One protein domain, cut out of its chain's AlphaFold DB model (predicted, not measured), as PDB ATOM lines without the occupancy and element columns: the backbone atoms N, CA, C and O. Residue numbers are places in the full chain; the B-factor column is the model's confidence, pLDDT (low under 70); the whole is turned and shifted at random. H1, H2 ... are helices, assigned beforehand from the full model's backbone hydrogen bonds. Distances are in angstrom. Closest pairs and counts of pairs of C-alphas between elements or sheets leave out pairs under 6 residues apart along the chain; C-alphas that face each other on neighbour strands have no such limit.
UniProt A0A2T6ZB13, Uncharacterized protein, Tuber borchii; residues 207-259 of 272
ATOM      1  N   ILE A 207     -12.811 -10.970   6.727       62.38
ATOM      2  CA  ILE A 207     -11.839 -11.490   7.709       62.38
ATOM      3  C   ILE A 207     -12.060 -12.984   7.967       62.38
ATOM      4  O   ILE A 207     -11.092 -13.726   8.109       62.38
ATOM      5  N   LEU A 208     -13.319 -13.448   7.991       57.97
ATOM      6  CA  LEU A 208     -13.625 -14.875   8.106       57.97
ATOM      7  C   LEU A 208     -13.095 -15.678   6.912       57.97
ATOM      8  O   LEU A 208     -12.445 -16.695   7.123       57.97
ATOM      9  N   THR A 209     -13.354 -15.241   5.679       63.31
ATOM     10  CA  THR A 209     -12.871 -15.915   4.466       63.31
ATOM     11  C   THR A 209     -11.347 -15.948   4.429       63.31
ATOM     12  O   THR A 209     -10.782 -17.014   4.212       63.31
ATOM     13  N   ASP A 210     -10.677 -14.842   4.737       65.00
ATOM     14  CA  ASP A 210      -9.216 -14.759   4.619       65.00
ATOM     15  C   ASP A 210      -8.499 -15.479   5.768       65.00
ATOM     16  O   ASP A 210      -7.466 -16.113   5.561       65.00
ATOM     17  N   THR A 211      -9.098 -15.502   6.963       62.62
ATOM     18  CA  THR A 211      -8.633 -16.347   8.078       62.62
ATOM     19  C   THR A 211      -8.811 -17.835   7.746       62.62
ATOM     20  O   THR A 211      -7.971 -18.660   8.114       62.62
ATOM     21  N   ILE A 212      -9.887 -18.204   7.035       63.84
ATOM     22  CA  ILE A 212     -10.106 -19.572   6.538       63.84
ATOM     23  C   ILE A 212      -9.082 -19.923   5.449       63.84
ATOM     24  O   ILE A 212      -8.550 -21.033   5.476       63.84
ATOM     25  N   LEU A 213      -8.762 -19.002   4.534       65.50
ATOM     26  CA  LEU A 213      -7.712 -19.191   3.524       65.50
ATOM     27  C   LEU A 213      -6.331 -19.360   4.179       65.50
ATOM     28  O   LEU A 213      -5.602 -20.281   3.808       65.50
ATOM     29  N   MET A 214      -6.019 -18.589   5.230       68.62
ATOM     30  CA  MET A 214      -4.808 -18.801   6.036       68.62
ATOM     31  C   MET A 214      -4.765 -20.182   6.694       68.62
ATOM     32  O   MET A 214      -3.755 -20.878   6.623       68.62
ATOM     33  N   LYS A 215      -5.866 -20.628   7.312       68.12
ATOM     34  CA  LYS A 215      -5.934 -21.967   7.929       68.12
ATOM     35  C   LYS A 215      -5.781 -23.102   6.917       68.12
ATOM     36  O   LYS A 215      -5.290 -24.169   7.280       68.12
ATOM     37  N   ARG A 216      -6.246 -22.903   5.682       68.94
ATOM     38  CA  ARG A 216      -6.113 -23.883   4.593       68.94
ATOM     39  C   ARG A 216      -4.714 -23.899   3.976       68.94
ATOM     40  O   ARG A 216      -4.399 -24.857   3.279       68.94
ATOM     41  N   GLY A 217      -3.885 -22.896   4.272       70.19
ATOM     42  CA  GLY A 217      -2.574 -22.706   3.652       70.19
ATOM     43  C   GLY A 217      -2.646 -22.092   2.251       70.19
ATOM     44  O   GLY A 217      -1.641 -22.084   1.555       70.19
ATOM     45  N   ASP A 218      -3.816 -21.587   1.843       68.69
ATOM     46  CA  ASP A 218      -4.009 -20.879   0.569       68.69
ATOM     47  C   ASP A 218      -3.496 -19.427   0.649       68.69
ATOM     48  O   ASP A 218      -3.197 -18.808  -0.370       68.69
ATOM     49  N   LEU A 219      -3.399 -18.891   1.871       67.94
ATOM     50  CA  LEU A 219      -2.739 -17.633   2.206       67.94
ATOM     51  C   LEU A 219      -1.666 -17.941   3.265       67.94
ATOM     52  O   LEU A 219      -1.985 -18.170   4.428       67.94
ATOM     53  N   ASP A 220      -0.402 -18.031   2.875       71.50
ATOM     54  CA  ASP A 220       0.697 -18.470   3.747       71.50
ATOM     55  C   ASP A 220       1.435 -17.313   4.441       71.50
ATOM     56  O   ASP A 220       2.139 -17.529   5.431       71.50
ATOM     57  N   ASP A 221       1.225 -16.081   3.976       76.50
ATOM     58  CA  ASP A 221       1.897 -14.897   4.498       76.50
ATOM     59  C   ASP A 221       1.080 -14.181   5.589       76.50
ATOM     60  O   ASP A 221       0.117 -13.445   5.343       76.50
ATOM     61  N   ALA A 222       1.492 -14.398   6.839       66.56
ATOM     62  CA  ALA A 222       0.906 -13.756   8.010       66.56
ATOM     63  C   ALA A 222       1.233 -12.253   8.114       66.56
ATOM     64  O   ALA A 222       0.486 -11.537   8.791       66.56
ATOM     65  N   GLU A 223       2.308 -11.772   7.475       72.50
ATOM     66  CA  GLU A 223       2.635 -10.340   7.427       72.50
ATOM     67  C   GLU A 223       1.643  -9.615   6.521       72.50
ATOM     68  O   GLU A 223       1.050  -8.627   6.948       72.50
ATOM     69  N   ILE A 224       1.334 -10.177   5.348       68.88
ATOM     70  CA  ILE A 224       0.309  -9.627   4.446       68.88
ATOM     71  C   ILE A 224      -1.063  -9.579   5.136       68.88
ATOM     72  O   ILE A 224      -1.776  -8.580   5.035       68.88
ATOM     73  N   PHE A 225      -1.441 -10.620   5.885       65.88
ATOM     74  CA  PHE A 225      -2.697 -10.612   6.643       65.88
ATOM     75  C   PHE A 225      -2.721  -9.515   7.723       65.88
ATOM     76  O   PHE A 225      -3.728  -8.817   7.886       65.88
ATOM     77  N   PHE A 226      -1.614  -9.339   8.451       71.44
ATOM     78  CA  PHE A 226      -1.483  -8.276   9.447       71.44
ATOM     79  C   PHE A 226      -1.503  -6.882   8.809       71.44
ATOM     80  O   PHE A 226      -2.154  -5.991   9.346       71.44
ATOM     81  N   ASP A 227      -0.865  -6.696   7.658       70.25
ATOM     82  CA  ASP A 227      -0.838  -5.420   6.943       70.25
ATOM     83  C   ASP A 227      -2.219  -5.032   6.396       70.25
ATOM     84  O   ASP A 227      -2.590  -3.856   6.422       70.25
ATOM     85  N   ILE A 228      -3.009  -6.013   5.942       63.31
ATOM     86  CA  ILE A 228      -4.364  -5.779   5.419       63.31
ATOM     87  C   ILE A 228      -5.353  -5.472   6.551       63.31
ATOM     88  O   ILE A 228      -6.159  -4.545   6.432       63.31
ATOM     89  N   TYR A 229      -5.313  -6.236   7.648       69.25
ATOM     90  CA  TYR A 229      -6.350  -6.182   8.687       69.25
ATOM     91  C   TYR A 229      -5.926  -5.484   9.982       69.25
ATOM     92  O   TYR A 229      -6.777  -5.174  10.815       69.25
ATOM     93  N   GLY A 230      -4.632  -5.247  10.194       73.94
ATOM     94  CA  GLY A 230      -4.077  -4.696  11.436       73.94
ATOM     95  C   GLY A 230      -4.245  -5.610  12.657       73.94
ATOM     96  O   GLY A 230      -4.070  -5.166  13.793       73.94
ATOM     97  N   VAL A 231      -4.625  -6.876  12.455       71.69
ATOM     98  CA  VAL A 231      -4.906  -7.848  13.517       71.69
ATOM     99  C   VAL A 231      -4.014  -9.064  13.320       71.69
ATOM    100  O   VAL A 231      -4.054  -9.715  12.283       71.69
ATOM    101  N   GLY A 232      -3.213  -9.400  14.335       75.69
ATOM    102  CA  GLY A 232      -2.379 -10.601  14.293       75.69
ATOM    103  C   GLY A 232      -3.228 -11.870  14.181       75.69
ATOM    104  O   GLY A 232      -4.290 -11.965  14.802       75.69
ATOM    105  N   PHE A 233      -2.741 -12.868  13.440       67.44
ATOM    106  CA  PHE A 233      -3.446 -14.133  13.184       67.44
ATOM    107  C   PHE A 233      -4.016 -14.786  14.460       67.44
ATOM    108  O   PHE A 233      -5.176 -15.190  14.495       67.44
ATOM    109  N   GLN A 234      -3.250 -14.801  15.553       74.50
ATOM    110  CA  GLN A 234      -3.686 -15.350  16.847       74.50
ATOM    111  C   GLN A 234      -4.912 -14.618  17.421       74.50
ATOM    112  O   GLN A 234      -5.822 -15.245  17.958       74.50
ATOM    113  N   ASN A 235      -4.981 -13.296  17.251       71.88
ATOM    114  CA  ASN A 235      -6.117 -12.495  17.703       71.88
ATOM    115  C   ASN A 235      -7.330 -12.667  16.779       71.88
ATOM    116  O   ASN A 235      -8.462 -12.657  17.257       71.88
ATOM    117  N   SER A 236      -7.114 -12.875  15.475       65.38
ATOM    118  CA  SER A 236      -8.199 -13.134  14.515       65.38
ATOM    119  C   SER A 236      -8.962 -14.433  14.823       65.38
ATOM    120  O   SER A 236     -10.186 -14.470  14.691       65.38
ATOM    121  N   GLN A 237      -8.278 -15.462  15.344       65.38
ATOM    122  CA  GLN A 237      -8.917 -16.705  15.788       65.38
ATOM    123  C   GLN A 237      -9.884 -16.481  16.956       65.38
ATOM    124  O   GLN A 237     -10.994 -17.005  16.926       65.38
ATOM    125  N   LEU A 238      -9.516 -15.649  17.934       70.81
ATOM    126  CA  LEU A 238     -10.405 -15.302  19.049       70.81
ATOM    127  C   LEU A 238     -11.670 -14.580  18.563       70.81
ATOM    128  O   LEU A 238     -12.765 -14.852  19.053       70.81
ATOM    129  N   TYR A 239     -11.547 -13.691  17.572       64.75
ATOM    130  CA  TYR A 239     -12.711 -13.046  16.954       64.75
ATOM    131  C   TYR A 239     -13.601 -14.049  16.211       64.75
ATOM    132  O   TYR A 239     -14.828 -13.956  16.301       64.75
ATOM    133  N   LEU A 240     -13.001 -15.023  15.521       63.28
ATOM    134  CA  LEU A 240     -13.716 -16.095  14.829       63.28
ATOM    135  C   LEU A 240     -14.512 -16.962  15.814       63.28
ATOM    136  O   LEU A 240     -15.701 -17.196  15.611       63.28
ATOM    137  N   GLU A 241     -13.879 -17.390  16.906       72.69
ATOM    138  CA  GLU A 241     -14.515 -18.191  17.956       72.69
ATOM    139  C   GLU A 241     -15.663 -17.429  18.626       72.69
ATOM    140  O   GLU A 241     -16.764 -17.962  18.758       72.69
ATOM    141  N   GLN A 242     -15.463 -16.146  18.947       73.38
ATOM    142  CA  GLN A 242     -16.521 -15.298  19.504       73.38
ATOM    143  C   GLN A 242     -17.689 -15.089  18.531       73.38
ATOM    144  O   GLN A 242     -18.846 -15.053  18.955       73.38
ATOM    145  N   ALA A 243     -17.416 -14.932  17.233       66.06
ATOM    146  CA  ALA A 243     -18.454 -14.802  16.213       66.06
ATOM    147  C   ALA A 243     -19.247 -16.108  16.053       66.06
ATOM    148  O   ALA A 243     -20.480 -16.076  16.007       66.06
ATOM    149  N   ILE A 244     -18.554 -17.251  16.049       71.50
ATOM    150  CA  ILE A 244     -19.159 -18.586  16.025       71.50
ATOM    151  C   ILE A 244     -20.034 -18.798  17.265       71.50
ATOM    152  O   ILE A 244     -21.179 -19.228  17.134       71.50
ATOM    153  N   ASP A 245     -19.553 -18.460  18.458       72.50
ATOM    154  CA  ASP A 245     -20.317 -18.637  19.693       72.50
ATOM    155  C   ASP A 245     -21.528 -17.701  19.779       72.50
ATOM    156  O   ASP A 245     -22.601 -18.123  20.219       72.50
ATOM    157  N   LYS A 246     -21.426 -16.469  19.261       71.25
ATOM    158  CA  LYS A 246     -22.591 -15.583  19.093       71.25
ATOM    159  C   LYS A 246     -23.614 -16.164  18.118       71.25
ATOM    160  O   LYS A 246     -24.810 -16.126  18.410       71.25
ATOM    161  N   ALA A 247     -23.169 -16.720  16.991       69.38
ATOM    162  CA  ALA A 247     -24.055 -17.360  16.020       69.38
ATOM    163  C   ALA A 247     -24.741 -18.602  16.612       69.38
ATOM    164  O   ALA A 247     -25.955 -18.756  16.466       69.38
ATOM    165  N   LYS A 248     -24.002 -19.440  17.356       75.44
ATOM    166  CA  LYS A 248     -24.562 -20.570  18.119       75.44
ATOM    167  C   LYS A 248     -25.612 -20.095  19.122       75.44
ATOM    168  O   LYS A 248     -26.704 -20.654  19.157       75.44
ATOM    169  N   GLY A 249     -25.308 -19.052  19.897       74.88
ATOM    170  CA  GLY A 249     -26.235 -18.475  20.874       74.88
ATOM    171  C   GLY A 249     -27.511 -17.928  20.227       74.88
ATOM    172  O   GLY A 249     -28.610 -18.181  20.719       74.88
ATOM    173  N   GLY A 250     -27.381 -17.241  19.089       76.56
ATOM    174  CA  GLY A 250     -28.514 -16.747  18.304       76.56
ATOM    175  C   GLY A 250     -29.391 -17.875  17.758       76.56
ATOM    176  O   GLY A 250     -30.603 -17.864  17.967       76.56
ATOM    177  N   LEU A 251     -28.785 -18.887  17.126       72.75
ATOM    178  CA  LEU A 251     -29.502 -20.057  16.602       72.75
ATOM    179  C   LEU A 251     -30.200 -20.853  17.714       72.75
ATOM    180  O   LEU A 251     -31.341 -21.282  17.543       72.75
ATOM    181  N   PHE A 252     -29.548 -21.003  18.869       75.62
ATOM    182  CA  PHE A 252     -30.136 -21.659  20.035       75.62
ATOM    183  C   PHE A 252     -31.342 -20.879  20.577       75.62
ATOM    184  O   PHE A 252     -32.393 -21.467  20.825       75.62
ATOM    185  N   SER A 253     -31.229 -19.553  20.696       75.69
ATOM    186  CA  SER A 253     -32.331 -18.686  21.131       75.69
ATOM    187  C   SER A 253     -33.550 -18.789  20.206       75.69
ATOM    188  O   SER A 253     -34.684 -18.908  20.677       75.69
ATOM    189  N   VAL A 254     -33.329 -18.832  18.887       73.81
ATOM    190  CA  VAL A 254     -34.399 -19.037  17.896       73.81
ATOM    191  C   VAL A 254     -35.070 -20.401  18.084       73.81
ATOM    192  O   VAL A 254     -36.297 -20.465  18.138       73.81
ATOM    193  N   ALA A 255     -34.298 -21.478  18.259       71.44
ATOM    194  CA  ALA A 255     -34.847 -22.821  18.473       71.44
ATOM    195  C   ALA A 255     -35.691 -22.920  19.758       71.44
ATOM    196  O   ALA A 255     -36.778 -23.505  19.740       71.44
ATOM    197  N   VAL A 256     -35.232 -22.298  20.851       78.12
ATOM    198  CA  VAL A 256     -35.982 -22.211  22.117       78.12
ATOM    199  C   VAL A 256     -37.271 -21.412  21.932       78.12
ATOM    200  O   VAL A 256     -38.332 -21.856  22.366       78.12
ATOM    201  N   THR A 257     -37.201 -20.271  21.243       79.56
ATOM    202  CA  THR A 257     -38.369 -19.410  20.984       79.56
ATOM    203  C   THR A 257     -39.429 -20.126  20.146       79.56
ATOM    204  O   THR A 257     -40.622 -19.960  20.383       79.56
ATOM    205  N   MET A 258     -39.008 -20.955  19.189       75.56
ATOM    206  CA  MET A 258     -39.917 -21.742  18.352       75.56
ATOM    207  C   MET A 258     -40.497 -22.976  19.065       75.56
ATOM    208  O   MET A 258     -41.369 -23.636  18.503       75.56
ATOM    209  N   GLY A 259     -40.032 -23.310  20.276       76.88
ATOM    210  CA  GLY A 259     -40.509 -24.472  21.038       76.88
ATOM    211  C   GLY A 259     -40.264 -25.816  20.341       76.88
ATOM    212  O   GLY A 259     -40.922 -26.804  20.658       76.88
TER     213      GLY A 259
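Overview. This is residues 207 to 259 of the 272 residues of an uncharacterized protein of Tuber borchii (UniProt A0A2T6ZB13). A small head of two short helices, H1 and H2, sits at the first end of one long helix, H3, which runs on past it as an arm. Residues 244 to 259, of which 244 to 257 belong to H3, stick out free and make much of the length. The printed part has 53 residues and is all helix, with H1, H2 and H3 in this order and no named strand. It is only just loose, close to extended, with a radius of gyration of the C-alphas of 14.7 A and spans of 47 by 19 by 14 A.

Arrangement. H1, residues 207 to 216, and H2, residues 222 to 229, form a helical hairpin and only just touch, with 3 pairs of C-alphas within 8 A; the closest C-alphas, of Ile 207 and Tyr 229, are 7.7 A apart. They run opposite ways at a shallow tilt of 10 degrees. H1 touches H3, residues 233 to 257, at a steep tilt of 65 degrees, opposite ways; the closest C-alphas are those of Leu 208 and Leu 240, 6.8 A apart. H3 touches H1 with residues 233 to 240 alone. H2 and H3 only just touch, with 3 pairs of C-alphas within 8 A, through residue 233 of H3 alone; the closest C-alphas, of Ala 222 and Phe 233, are 6.8 A apart. They run the same way at a steep tilt of 57 degrees. The helix packing is only just mostly crossed, with 1 of the 3 pairs at a shallow tilt. Each O i to N i+4 pair in H1 and H2 is within hydrogen-bond range, and 20 of 21 are in H3.

Along the chain. H1 begins at C-alpha 207, (-11.839, -11.490, 7.709), and is 14.0 A long. H2 begins at C-alpha 222, (0.906, -13.756, 8.010). H3 is 36.2 A long and ends at C-alpha 257, (-38.369, -19.410, 20.984).

Size, cuts and confidence. The C-alphas farthest apart, of Glu 223 and Gly 259, are 47.4 A apart. Both links are tight, and the printed part has no cut. The mean pLDDT of the printed part is 70.1, and 24 residues are under 70, among them residues 207 to 216.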